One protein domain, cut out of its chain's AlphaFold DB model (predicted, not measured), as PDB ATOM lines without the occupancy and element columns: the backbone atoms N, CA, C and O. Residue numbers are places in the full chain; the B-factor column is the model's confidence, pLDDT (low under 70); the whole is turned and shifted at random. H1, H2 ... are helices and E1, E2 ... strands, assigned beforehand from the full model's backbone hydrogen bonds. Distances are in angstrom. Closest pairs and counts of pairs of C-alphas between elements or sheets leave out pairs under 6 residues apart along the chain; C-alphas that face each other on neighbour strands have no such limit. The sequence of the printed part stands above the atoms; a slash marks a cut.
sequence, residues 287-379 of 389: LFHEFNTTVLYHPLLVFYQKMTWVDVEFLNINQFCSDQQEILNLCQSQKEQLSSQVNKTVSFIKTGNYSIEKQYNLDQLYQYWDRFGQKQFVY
ATOM      1  N   LEU A 287      -1.962  52.402  40.785       85.94
ATOM      2  CA  LEU A 287      -1.217  53.574  40.353       85.94
ATOM      3  C   LEU A 287       0.269  53.292  40.499       85.94
ATOM      4  O   LEU A 287       0.729  52.898  41.571       85.94
ATOM      5  N   PHE A 288       1.026  53.526  39.436       87.06
ATOM      6  CA  PHE A 288       2.466  53.337  39.434       87.06
ATOM      7  C   PHE A 288       3.158  54.389  38.574       87.06
ATOM      8  O   PHE A 288       2.566  55.001  37.688       87.06
ATOM      9  N   HIS A 289       4.436  54.593  38.851       83.69
ATOM     10  CA  HIS A 289       5.270  55.552  38.152       83.69
ATOM     11  C   HIS A 289       5.722  55.008  36.786       83.69
ATOM     12  O   HIS A 289       6.264  53.904  36.686       83.69
ATOM     13  N   GLU A 290       5.553  55.793  35.722       76.75
ATOM     14  CA  GLU A 290       5.690  55.329  34.333       76.75
ATOM     15  C   GLU A 290       7.117  54.965  33.875       76.75
ATOM     16  O   GLU A 290       7.298  54.331  32.834       76.75
ATOM     17  N   PHE A 291       8.156  55.370  34.610       77.69
ATOM     18  CA  PHE A 291       9.547  55.077  34.229       77.69
ATOM     19  C   PHE A 291      10.114  53.817  34.876       77.69
ATOM     20  O   PHE A 291      10.991  53.176  34.311       77.69
ATOM     21  N   ASN A 292       9.650  53.477  36.074       81.44
ATOM     22  CA  ASN A 292      10.246  52.414  36.885       81.44
ATOM     23  C   ASN A 292       9.198  51.456  37.460       81.44
ATOM     24  O   ASN A 292       9.544  50.586  38.253       81.44
ATOM     25  N   THR A 293       7.922  51.621  37.092       85.19
ATOM     26  CA  THR A 293       6.780  50.817  37.554       85.19
ATOM     27  C   THR A 293       6.622  50.758  39.075       85.19
ATOM     28  O   THR A 293       5.942  49.873  39.590       85.19
ATOM     29  N   THR A 294       7.245  51.696  39.802       87.62
ATOM     30  CA  THR A 294       7.120  51.786  41.259       87.62
ATOM     31  C   THR A 294       5.673  52.069  41.606       87.62
ATOM     32  O   THR A 294       5.111  53.056  41.134       87.62
ATOM     33  N   VAL A 295       5.085  51.213  42.432       87.94
ATOM     34  CA  VAL A 295       3.697  51.339  42.859       87.94
ATOM     35  C   VAL A 295       3.566  52.498  43.836       87.94
ATOM     36  O   VAL A 295       4.276  52.579  44.833       87.94
ATOM     37  N   LEU A 296       2.629  53.382  43.527       82.44
ATOM     38  CA  LEU A 296       2.193  54.501  44.356       82.44
ATOM     39  C   LEU A 296       0.898  54.151  45.097       82.44
ATOM     40  O   LEU A 296       0.667  54.618  46.207       82.44
ATOM     41  N   TYR A 297       0.065  53.298  44.493       84.38
ATOM     42  CA  TYR A 297      -1.112  52.721  45.126       84.38
ATOM     43  C   TYR A 297      -1.390  51.312  44.601       84.38
ATOM     44  O   TYR A 297      -1.415  51.087  43.389       84.38
ATOM     45  N   HIS A 298      -1.652  50.389  45.525       86.31
ATOM     46  CA  HIS A 298      -2.185  49.056  45.262       86.31
ATOM     47  C   HIS A 298      -2.809  48.507  46.564       86.31
ATOM     48  O   HIS A 298      -2.244  48.762  47.628       86.31
ATOM     49  N   PRO A 299      -3.911  47.728  46.534       84.69
ATOM     50  CA  PRO A 299      -4.547  47.199  47.754       84.69
ATOM     51  C   PRO A 299      -3.620  46.360  48.650       84.69
ATOM     52  O   PRO A 299      -3.762  46.350  49.867       84.69
ATOM     53  N   LEU A 300      -2.665  45.661  48.035       84.00
ATOM     54  CA  LEU A 300      -1.635  44.856  48.710       84.00
ATOM     55  C   LEU A 300      -0.321  45.612  48.990       84.00
ATOM     56  O   LEU A 300       0.643  44.993  49.439       84.00
ATOM     57  N   LEU A 301      -0.230  46.911  48.677       80.31
ATOM     58  CA  LEU A 301       1.008  47.661  48.890       80.31
ATOM     59  C   LEU A 301       1.289  47.807  50.388       80.31
ATOM     60  O   LEU A 301       0.475  48.336  51.142       80.31
ATOM     61  N   VAL A 302       2.490  47.416  50.799       72.62
ATOM     62  CA  VAL A 302       3.017  47.712  52.130       72.62
ATOM     63  C   VAL A 302       3.798  49.025  52.038       72.62
ATOM     64  O   VAL A 302       4.881  49.056  51.458       72.62
ATOM     65  N   PHE A 303       3.250  50.113  52.596       61.72
ATOM     66  CA  PHE A 303       3.690  51.509  52.377       61.72
ATOM     67  C   PHE A 303       5.175  51.816  52.654       61.72
ATOM     68  O   PHE A 303       5.679  52.852  52.228       61.72
ATOM     69  N   TYR A 304       5.893  50.935  53.348       62.69
ATOM     70  CA  TYR A 304       7.291  51.144  53.733       62.69
ATOM     71  C   TYR A 304       8.304  50.579  52.727       62.69
ATOM     72  O   TYR A 304       9.506  50.766  52.909       62.69
ATOM     73  N   GLN A 305       7.858  49.868  51.684       71.69
ATOM     74  CA  GLN A 305       8.744  49.242  50.703       71.69
ATOM     75  C   GLN A 305       8.456  49.745  49.292       71.69
ATOM     76  O   GLN A 305       7.334  49.687  48.795       71.69
ATOM     77  N   LYS A 306       9.512  50.207  48.616       81.69
ATOM     78  CA  LYS A 306       9.451  50.552  47.197       81.69
ATOM     79  C   LYS A 306       9.386  49.262  46.382       81.69
ATOM     80  O   LYS A 306      10.382  48.549  46.289       81.69
ATOM     81  N   MET A 307       8.230  48.978  45.792       89.06
ATOM     82  CA  MET A 307       7.989  47.765  45.004       89.06
ATOM     83  C   MET A 307       7.494  48.109  43.598       89.06
ATOM     84  O   MET A 307       6.831  49.131  43.401       89.06
ATOM     85  N   THR A 308       7.811  47.262  42.617       90.94
ATOM     86  CA  THR A 308       7.185  47.335  41.287       90.94
ATOM     87  C   THR A 308       5.791  46.713  41.322       90.94
ATOM     88  O   THR A 308       5.504  45.905  42.207       90.94
ATOM     89  N   TRP A 309       4.918  47.047  40.367       90.50
ATOM     90  CA  TRP A 309       3.575  46.442  40.309       90.50
ATOM     91  C   TRP A 309       3.648  44.912  40.261       90.50
ATOM     92  O   TRP A 309       2.994  44.228  41.045       90.50
ATOM     93  N   VAL A 310       4.546  44.387  39.432       92.25
ATOM     94  CA  VAL A 310       4.787  42.950  39.289       92.25
ATOM     95  C   VAL A 310       5.194  42.309  40.619       92.25
ATOM     96  O   VAL A 310       4.716  41.231  40.961       92.25
ATOM     97  N   ASP A 311       6.067  42.953  41.394       92.00
ATOM     98  CA  ASP A 311       6.503  42.399  42.679       92.00
ATOM     99  C   ASP A 311       5.390  42.407  43.727       92.00
ATOM    100  O   ASP A 311       5.315  41.479  44.528       92.00
ATOM    101  N   VAL A 312       4.506  43.409  43.706       91.94
ATOM    102  CA  VAL A 312       3.356  43.469  44.620       91.94
ATOM    103  C   VAL A 312       2.356  42.350  44.319       91.94
ATOM    104  O   VAL A 312       1.891  41.676  45.240       91.94
ATOM    105  N   GLU A 313       2.056  42.085  43.045       91.06
ATOM    106  CA  GLU A 313       1.141  41.000  42.658       91.06
ATOM    107  C   GLU A 313       1.673  39.619  43.060       91.06
ATOM    108  O   GLU A 313       0.919  38.721  43.446       91.06
ATOM    109  N   PHE A 314       2.993  39.456  43.047       91.69
ATOM    110  CA  PHE A 314       3.661  38.201  43.377       91.69
ATOM    111  C   PHE A 314       4.335  38.224  44.759       91.69
ATOM    112  O   PHE A 314       5.187  37.377  45.029       91.69
ATOM    113  N   LEU A 315       3.932  39.130  45.662       88.88
ATOM    114  CA  LEU A 315       4.522  39.271  47.004       88.88
ATOM    115  C   LEU A 315       4.537  37.938  47.774       88.88
ATOM    116  O   LEU A 315       5.525  37.586  48.412       88.88
ATOM    117  N   ASN A 316       3.461  37.159  47.641       85.50
ATOM    118  CA  ASN A 316       3.280  35.873  48.314       85.50
ATOM    119  C   ASN A 316       3.562  34.671  47.397       85.50
ATOM    120  O   ASN A 316       3.022  33.590  47.622       85.50
ATOM    121  N   ILE A 317       4.396  34.820  46.359       87.06
ATOM    122  CA  ILE A 317       4.674  33.733  45.400       87.06
ATOM    123  C   ILE A 317       5.136  32.442  46.091       87.06
ATOM    124  O   ILE A 317       4.684  31.358  45.742       87.06
ATOM    125  N   ASN A 318       5.950  32.553  47.144       85.00
ATOM    126  CA  ASN A 318       6.422  31.398  47.907       85.00
ATOM    127  C   ASN A 318       5.321  30.750  48.759       85.00
ATOM    128  O   ASN A 318       5.458  29.597  49.139       85.00
ATOM    129  N   GLN A 319       4.237  31.453  49.080       85.00
ATOM    130  CA  GLN A 319       3.110  30.869  49.810       85.00
ATOM    131  C   GLN A 319       2.191  30.075  48.876       85.00
ATOM    132  O   GLN A 319       1.677  29.039  49.273       85.00
ATOM    133  N   PHE A 320       1.987  30.556  47.647       82.25
ATOM    134  CA  PHE A 320       1.055  29.944  46.693       82.25
ATOM    135  C   PHE A 320       1.708  28.932  45.744       82.25
ATOM    136  O   PHE A 320       0.996  28.152  45.119       82.25
ATOM    137  N   CYS A 321       3.039  28.947  45.613       85.31
ATOM    138  CA  CYS A 321       3.743  28.182  44.580       85.31
ATOM    139  C   CYS A 321       4.917  27.337  45.101       85.31
ATOM    140  O   CYS A 321       5.732  26.895  44.297       85.31
ATOM    141  N   SER A 322       5.053  27.123  46.417       76.69
ATOM    142  CA  SER A 322       6.204  26.400  46.997       76.69
ATOM    143  C   SER A 322       6.064  24.881  47.051       76.69
ATOM    144  O   SER A 322       7.073  24.199  47.224       76.69
ATOM    145  N   ASP A 323       4.859  24.340  46.879       77.25
ATOM    146  CA  ASP A 323       4.601  22.914  47.112       77.25
ATOM    147  C   ASP A 323       5.275  21.996  46.077       77.25
ATOM    148  O   ASP A 323       5.609  20.849  46.379       77.25
ATOM    149  N   GLN A 324       5.488  22.483  44.848       82.56
ATOM    150  CA  GLN A 324       6.118  21.732  43.759       82.56
ATOM    151  C   GLN A 324       6.932  22.655  42.845       82.56
ATOM    152  O   GLN A 324       6.487  23.746  42.492       82.56
ATOM    153  N   GLN A 325       8.096  22.182  42.384       85.62
ATOM    154  CA  GLN A 325       8.980  22.951  41.497       85.62
ATOM    155  C   GLN A 325       8.294  23.368  40.187       85.62
ATOM    156  O   GLN A 325       8.548  24.454  39.673       85.62
ATOM    157  N   GLU A 326       7.413  22.524  39.648       85.44
ATOM    158  CA  GLU A 326       6.650  22.828  38.436       85.44
ATOM    159  C   GLU A 326       5.699  24.018  38.641       85.44
ATOM    160  O   GLU A 326       5.645  24.920  37.804       85.44
ATOM    161  N   ILE A 327       5.027  24.078  39.795       85.94
ATOM    162  CA  ILE A 327       4.136  25.187  40.165       85.94
ATOM    163  C   ILE A 327       4.948  26.469  40.370       85.94
ATOM    164  O   ILE A 327       4.559  27.530  39.881       85.94
ATOM    165  N   LEU A 328       6.111  26.381  41.023       87.56
ATOM    166  CA  LEU A 328       7.007  27.525  41.182       87.56
ATOM    167  C   LEU A 328       7.457  28.086  39.827       87.56
ATOM    168  O   LEU A 328       7.387  29.297  39.611       87.56
ATOM    169  N   ASN A 329       7.868  27.211  38.905       89.25
ATOM    170  CA  ASN A 329       8.281  27.599  37.557       89.25
ATOM    171  C   ASN A 329       7.126  28.259  36.785       89.25
ATOM    172  O   ASN A 329       7.335  29.271  36.116       89.25
ATOM    173  N   LEU A 330       5.900  27.735  36.912       89.88
ATOM    174  CA  LEU A 330       4.710  28.343  36.316       89.88
ATOM    175  C   LEU A 330       4.466  29.756  36.865       89.88
ATOM    176  O   LEU A 330       4.271  30.691  36.090       89.88
ATOM    177  N   CYS A 331       4.522  29.938  38.185       91.25
ATOM    178  CA  CYS A 331       4.322  31.248  38.805       91.25
ATOM    179  C   CYS A 331       5.421  32.253  38.434       91.25
ATOM    180  O   CYS A 331       5.135  33.434  38.233       91.25
ATOM    181  N   GLN A 332       6.674  31.804  38.309       91.50
ATOM    182  CA  GLN A 332       7.773  32.644  37.823       91.50
ATOM    183  C   GLN A 332       7.555  33.057  36.363       91.50
ATOM    184  O   GLN A 332       7.662  34.240  36.048       91.50
ATOM    185  N   SER A 333       7.137  32.125  35.502       92.75
ATOM    186  CA  SER A 333       6.770  32.431  34.115       92.75
ATOM    187  C   SER A 333       5.620  33.442  34.038       92.75
ATOM    188  O   SER A 333       5.664  34.359  33.222       92.75
ATOM    189  N   GLN A 334       4.596  33.312  34.886       93.31
ATOM    190  CA  GLN A 334       3.490  34.274  34.974       93.31
ATOM    191  C   GLN A 334       3.976  35.671  35.393       93.31
ATOM    192  O   GLN A 334       3.584  36.677  34.797       93.31
ATOM    193  N   LYS A 335       4.888  35.737  36.371       93.88
ATOM    194  CA  LYS A 335       5.513  36.987  36.820       93.88
ATOM    195  C   LYS A 335       6.295  37.674  35.692       93.88
ATOM    196  O   LYS A 335       6.157  38.880  35.484       93.88
ATOM    197  N   GLU A 336       7.097  36.916  34.947       93.50
ATOM    198  CA  GLU A 336       7.869  37.423  33.804       93.50
ATOM    199  C   GLU A 336       6.964  37.903  32.663       93.50
ATOM    200  O   GLU A 336       7.205  38.965  32.080       93.50
ATOM    201  N   GLN A 337       5.886  37.167  32.381       93.00
ATOM    202  CA  GLN A 337       4.882  37.558  31.392       93.00
ATOM    203  C   GLN A 337       4.224  38.890  31.755       93.00
ATOM    204  O   GLN A 337       4.189  39.785  30.906       93.00
ATOM    205  N   LEU A 338       3.781  39.058  33.008       92.19
ATOM    206  CA  LEU A 338       3.219  40.328  33.474       92.19
ATOM    207  C   LEU A 338       4.241  41.460  33.315       92.19
ATOM    208  O   LEU A 338       3.926  42.490  32.723       92.19
ATOM    209  N   SER A 339       5.489  41.260  33.751       92.31
ATOM    210  CA  SER A 339       6.549  42.266  33.589       92.31
ATOM    211  C   SER A 339       6.745  42.684  32.128       92.31
ATOM    212  O   SER A 339       6.786  43.878  31.815       92.31
ATOM    213  N   SER A 340       6.790  41.718  31.205       92.19
ATOM    214  CA  SER A 340       6.900  42.019  29.778       92.19
ATOM    215  C   SER A 340       5.684  42.781  29.248       92.19
ATOM    216  O   SER A 340       5.869  43.695  28.442       92.19
ATOM    217  N   GLN A 341       4.464  42.421  29.656       89.69
ATOM    218  CA  GLN A 341       3.237  43.078  29.197       89.69
ATOM    219  C   GLN A 341       3.138  44.520  29.692       89.69
ATOM    220  O   GLN A 341       2.858  45.421  28.894       89.69
ATOM    221  N   VAL A 342       3.450  44.755  30.971       89.25
ATOM    222  CA  VAL A 342       3.510  46.097  31.562       89.25
ATOM    223  C   VAL A 342       4.498  46.965  30.792       89.25
ATOM    224  O   VAL A 342       4.127  48.038  30.319       89.25
ATOM    225  N   ASN A 343       5.719  46.478  30.562       89.56
ATOM    226  CA  ASN A 343       6.744  47.234  29.838       89.56
ATOM    227  C   ASN A 343       6.348  47.542  28.384       89.56
ATOM    228  O   ASN A 343       6.556  48.664  27.911       89.56
ATOM    229  N   LYS A 344       5.746  46.575  27.676       90.12
ATOM    230  CA  LYS A 344       5.233  46.779  26.309       90.12
ATOM    231  C   LYS A 344       4.142  47.840  26.275       90.12
ATOM    232  O   LYS A 344       4.180  48.721  25.424       90.12
ATOM    233  N   THR A 345       3.218  47.793  27.227       88.88
ATOM    234  CA  THR A 345       2.079  48.716  27.263       88.88
ATOM    235  C   THR A 345       2.499  50.116  27.670       88.88
ATOM    236  O   THR A 345       2.082  51.075  27.036       88.88
ATOM    237  N   VAL A 346       3.403  50.253  28.645       87.69
ATOM    238  CA  VAL A 346       4.023  51.546  28.977       87.69
ATOM    239  C   VAL A 346       4.738  52.128  27.756       87.69
ATOM    240  O   VAL A 346       4.595  53.313  27.465       87.69
ATOM    241  N   SER A 347       5.472  51.305  27.002       89.56
ATOM    242  CA  SER A 347       6.148  51.752  25.776       89.56
ATOM    243  C   SER A 347       5.154  52.175  24.693       89.56
ATOM    244  O   SER A 347       5.355  53.202  24.053       89.56
ATOM    245  N   PHE A 348       4.066  51.419  24.514       90.69
ATOM    246  CA  PHE A 348       2.985  51.748  23.586       90.69
ATOM    247  C   PHE A 348       2.308  53.071  23.950       90.69
ATOM    248  O   PHE A 348       2.198  53.960  23.109       90.69
ATOM    249  N   ILE A 349       1.922  53.226  25.215       88.12
ATOM    250  CA  ILE A 349       1.319  54.442  25.756       88.12
ATOM    251  C   ILE A 349       2.207  55.662  25.467       88.12
ATOM    252  O   ILE A 349       1.721  56.678  24.976       88.12
ATOM    253  N   LYS A 350       3.527  55.538  25.667       86.06
ATOM    254  CA  LYS A 350       4.503  56.607  25.392       86.06
ATOM    255  C   LYS A 350       4.592  57.015  23.921       86.06
ATOM    256  O   LYS A 350       5.059  58.112  23.636       86.06
ATOM    257  N   THR A 351       4.143  56.179  22.981       89.50
ATOM    258  CA  THR A 351       4.080  56.578  21.564       89.50
ATOM    259  C   THR A 351       3.006  57.631  21.295       89.50
ATOM    260  O   THR A 351       3.068  58.303  20.269       89.50
ATOM    261  N   GLY A 352       1.993  57.741  22.168       85.75
ATOM    262  CA  GLY A 352       0.830  58.606  21.962       85.75
ATOM    263  C   GLY A 352      -0.042  58.224  20.758       85.75
ATOM    264  O   GLY A 352      -0.971  58.954  20.422       85.75
ATOM    265  N   ASN A 353       0.224  57.094  20.092       91.25
ATOM    266  CA  ASN A 353      -0.490  56.669  18.887       91.25
ATOM    267  C   ASN A 353      -1.784  55.909  19.227       91.25
ATOM    268  O   ASN A 353      -1.996  54.793  18.758       91.25
ATOM    269  N   TYR A 354      -2.633  56.487  20.072       89.75
ATOM    270  CA  TYR A 354      -3.948  55.951  20.430       89.75
ATOM    271  C   TYR A 354      -4.885  57.090  20.844       89.75
ATOM    272  O   TYR A 354      -4.443  58.188  21.177       89.75
ATOM    273  N   SER A 355      -6.194  56.850  20.828       86.88
ATOM    274  CA  SER A 355      -7.170  57.790  21.383       86.88
ATOM    275  C   SER A 355      -8.304  57.017  22.026       86.88
ATOM    276  O   SER A 355      -9.037  56.315  21.331       86.88
ATOM    277  N   ILE A 356      -8.442  57.163  23.346       84.75
ATOM    278  CA  ILE A 356      -9.546  56.565  24.105       84.75
ATOM    279  C   ILE A 356     -10.851  57.178  23.597       84.75
ATOM    280  O   ILE A 356     -11.643  56.464  23.008       84.75
ATOM    281  N   GLU A 357     -11.009  58.501  23.646       85.44
ATOM    282  CA  GLU A 357     -12.211  59.197  23.154       85.44
ATOM    283  C   GLU A 357     -12.678  58.752  21.753       85.44
ATOM    284  O   GLU A 357     -13.868  58.528  21.536       85.44
ATOM    285  N   LYS A 358     -11.749  58.602  20.798       87.94
ATOM    286  CA  LYS A 358     -12.066  58.212  19.411       87.94
ATOM    287  C   LYS A 358     -12.065  56.700  19.175       87.94
ATOM    288  O   LYS A 358     -12.198  56.284  18.027       87.94
ATOM    289  N   GLN A 359     -11.860  55.895  20.217       86.56
ATOM    290  CA  GLN A 359     -11.700  54.440  20.149       86.56
ATOM    291  C   GLN A 359     -10.662  53.979  19.111       86.56
ATOM    292  O   GLN A 359     -10.846  53.001  18.389       86.56
ATOM    293  N   TYR A 360      -9.551  54.707  19.015       90.06
ATOM    294  CA  TYR A 360      -8.509  54.468  18.024       90.06
ATOM    295  C   TYR A 360      -7.304  53.756  18.645       90.06
ATOM    296  O   TYR A 360      -6.721  54.252  19.611       90.06
ATOM    297  N   ASN A 361      -6.905  52.633  18.035       88.44
ATOM    298  CA  ASN A 361      -5.719  51.841  18.380       88.44
ATOM    299  C   ASN A 361      -5.649  51.444  19.870       88.44
ATOM    300  O   ASN A 361      -4.634  51.642  20.532       88.44
ATOM    301  N   LEU A 362      -6.750  50.920  20.419       86.75
ATOM    302  CA  LEU A 362      -6.848  50.570  21.843       86.75
ATOM    303  C   LEU A 362      -6.435  49.126  22.159       86.75
ATOM    304  O   LEU A 362      -6.240  48.804  23.326       86.75
ATOM    305  N   ASP A 363      -6.244  48.275  21.148       85.38
ATOM    306  CA  ASP A 363      -5.970  46.842  21.332       85.38
ATOM    307  C   ASP A 363      -4.752  46.571  22.225       85.38
ATOM    308  O   ASP A 363      -4.753  45.638  23.022       85.38
ATOM    309  N   GLN A 364      -3.726  47.423  22.139       85.75
ATOM    310  CA  GLN A 364      -2.499  47.310  22.936       85.75
ATOM    311  C   GLN A 364      -2.671  47.746  24.402       85.75
ATOM    312  O   GLN A 364      -1.766  47.531  25.208       85.75
ATOM    313  N   LEU A 365      -3.797  48.373  24.755       86.25
ATOM    314  CA  LEU A 365      -4.130  48.744  26.133       86.25
ATOM    315  C   LEU A 365      -4.855  47.617  26.867       86.25
ATOM    316  O   LEU A 365      -4.872  47.610  28.092       86.25
ATOM    317  N   TYR A 366      -5.420  46.645  26.152       85.75
ATOM    318  CA  TYR A 366      -6.035  45.477  26.768       85.75
ATOM    319  C   TYR A 366      -4.965  44.434  27.112       85.75
ATOM    320  O   TYR A 366      -4.321  43.860  26.234       85.75
ATOM    321  N   GLN A 367      -4.774  44.182  28.406       84.81
ATOM    322  CA  GLN A 367      -3.840  43.180  28.915       84.81
ATOM    323  C   GLN A 367      -4.563  41.991  29.536       84.81
ATOM    324  O   GLN A 367      -5.584  42.139  30.212       84.81
ATOM    325  N   TYR A 368      -3.950  40.820  29.370       85.62
ATOM    326  CA  TYR A 368      -4.422  39.545  29.893       85.62
ATOM    327  C   TYR A 368      -3.244  38.820  30.517       85.62
ATOM    328  O   TYR A 368      -2.265  38.524  29.827       85.62
ATOM    329  N   TRP A 369      -3.342  38.501  31.796       88.06
ATOM    330  CA  TRP A 369      -2.281  37.794  32.500       88.06
ATOM    331  C   TRP A 369      -2.868  36.821  33.510       88.06
ATOM    332  O   TRP A 369      -4.022  36.948  33.908       88.06
ATOM    333  N   ASP A 370      -2.062  35.848  33.918       88.81
ATOM    334  CA  ASP A 370      -2.457  34.867  34.917       88.81
ATOM    335  C   ASP A 370      -1.717  35.122  36.228       88.81
ATOM    336  O   ASP A 370      -0.503  35.319  36.247       88.81
ATOM    337  N   ARG A 371      -2.450  35.060  37.338       88.56
ATOM    338  CA  ARG A 371      -1.911  35.085  38.696       88.56
ATOM    339  C   ARG A 371      -2.290  33.803  39.405       88.56
ATOM    340  O   ARG A 371      -3.467  33.593  39.686       88.56
ATOM    341  N   PHE A 372      -1.321  32.942  39.702       87.56
ATOM    342  CA  PHE A 372      -1.576  31.681  40.415       87.56
ATOM    343  C   PHE A 372      -2.675  30.836  39.736       87.56
ATOM    344  O   PHE A 372      -3.514  30.223  40.392       87.56
ATOM    345  N   GLY A 373      -2.704  30.857  38.397       79.25
ATOM    346  CA  GLY A 373      -3.700  30.154  37.578       79.25
ATOM    347  C   GLY A 373      -5.045  30.874  37.406       79.25
ATOM    348  O   GLY A 373      -5.932  30.339  36.746       79.25
ATOM    349  N   GLN A 374      -5.211  32.078  37.963       82.81
ATOM    350  CA  GLN A 374      -6.396  32.914  37.761       82.81
ATOM    351  C   GLN A 374      -6.148  33.975  36.689       82.81
ATOM    352  O   GLN A 374      -5.227  34.780  36.820       82.81
ATOM    353  N   LYS A 375      -7.022  34.015  35.681       84.75
ATOM    354  CA  LYS A 375      -6.993  35.023  34.617       84.75
ATOM    355  C   LYS A 375      -7.392  36.393  35.148       84.75
ATOM    356  O   LYS A 375      -8.427  36.533  35.796       84.75
ATOM    357  N   GLN A 376      -6.597  37.393  34.808       83.62
ATOM    358  CA  GLN A 376      -6.802  38.798  35.120       83.62
ATOM    359  C   GLN A 376      -6.899  39.595  33.823       83.62
ATOM    360  O   GLN A 376      -6.202  39.311  32.845       83.62
ATOM    361  N   PHE A 377      -7.758  40.608  33.835       82.25
ATOM    362  CA  PHE A 377      -7.944  41.520  32.719       82.25
ATOM    363  C   PHE A 377      -7.636  42.935  33.195       82.25
ATOM    364  O   PHE A 377      -8.184  43.384  34.202       82.25
ATOM    365  N   VAL A 378      -6.760  43.642  32.480       81.56
ATOM    366  CA  VAL A 378      -6.335  44.995  32.855       81.56
ATOM    367  C   VAL A 378      -6.389  45.928  31.655       81.56
ATOM    368  O   VAL A 378      -6.147  45.522  30.522       81.56
ATOM    369  N   TYR A 379      -6.682  47.197  31.924       77.94
ATOM    370  CA  TYR A 379      -6.615  48.275  30.947       77.94
ATOM    371  C   TYR A 379      -5.781  49.427  31.522       77.94
ATOM    372  O   TYR A 379      -6.316  50.285  32.228       77.94
TER     373      TYR A 379
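What this domain is: This is residues 287 to 379 of the 389 residues of the protein "Tetratricopeptide repeat protein" of Tetrahymena thermophila (strain SB210) (UniProt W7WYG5). A two-stranded hairpin, E2 and E3, runs side by side with one long helix, H3, with E2 as the strand next to the helix. Beyond the last residue of H3, residues 351 to 366 make a long loop that folds back to E2, while the short helices H1 and H2 come near H3 with a few residues each, and the short strand E1 sits farther out, beyond H1. The printed part has 93 residues with three named helices and three named strands, in the order E1, H1, H2, H3, E2, E3; the sheet, E2 - E3, is antiparallel, and the class is mixed, helices and strands. The whole is only just compact, close to loose, with a radius of gyration of the C-alphas of 14.8 A, and its outline is elongated, 48 by 30 by 18 A.

Where its parts are: Look first at E2, residues 367 to 371, which runs 12.8 A from C-alpha 367 at (-3.840, 43.180, 28.915). E3, residues 374 to 378, follows over 13.0 A and ends at C-alpha 378, (-6.335, 44.995, 32.855). Find C-alpha 325 at (8.980, 22.951, 41.497); from there H3, residues 325 to 350, runs 37.6 A. Before it come E1, residues 295 to 297, then H1, residues 309 to 313, and H2, residues 317 to 320.

How they stand to each other: E2 and E3 form a hairpin of antiparallel neighbours, with 150 degrees between their directions. Look for N 371 and O 374 at 2.8 A and N 376 and O 369 at 2.8 A, both within hydrogen-bond range. The closest C-alphas of H3 and E2, those of Gln 334 and Asp 370, are 6.0 A apart, while H3 and E3 are apart. H1 and H3 only just touch, with 3 pairs of C-alphas within 8 A; H3 does so with residues 335 to 339 alone, and the closest C-alphas, those of Val 310 and Ser 339, are 6.0 A apart. H2 and H3 only just touch as well, with 3 such pairs; H3 does so with residues 328 to 331 alone, and the C-alphas of Ile 317 and Cys 331, the closest, are 7.1 A apart. E1 pairs with no named strand, but residues 287 to 288 make a short antiparallel pairing with it. The closest C-alphas of E1 and H1, those of Val 295 and Trp 309, are 5.5 A apart, and E1 and H3 are apart. In H1 and H3 every O i to N i+4 pair is within hydrogen-bond range, and H2 is too short for such a pair.

The domain as a whole: The C-alphas farthest apart, those of Asp 323 and Lys 358, are 47.9 A apart. The printed part has no cut. The links E1 to H1 and H3 to E2 are long, with 11 and 16 residues. The mean pLDDT of the printed part is 86.0, and this predicted model is under 70 at residues 303 to 304.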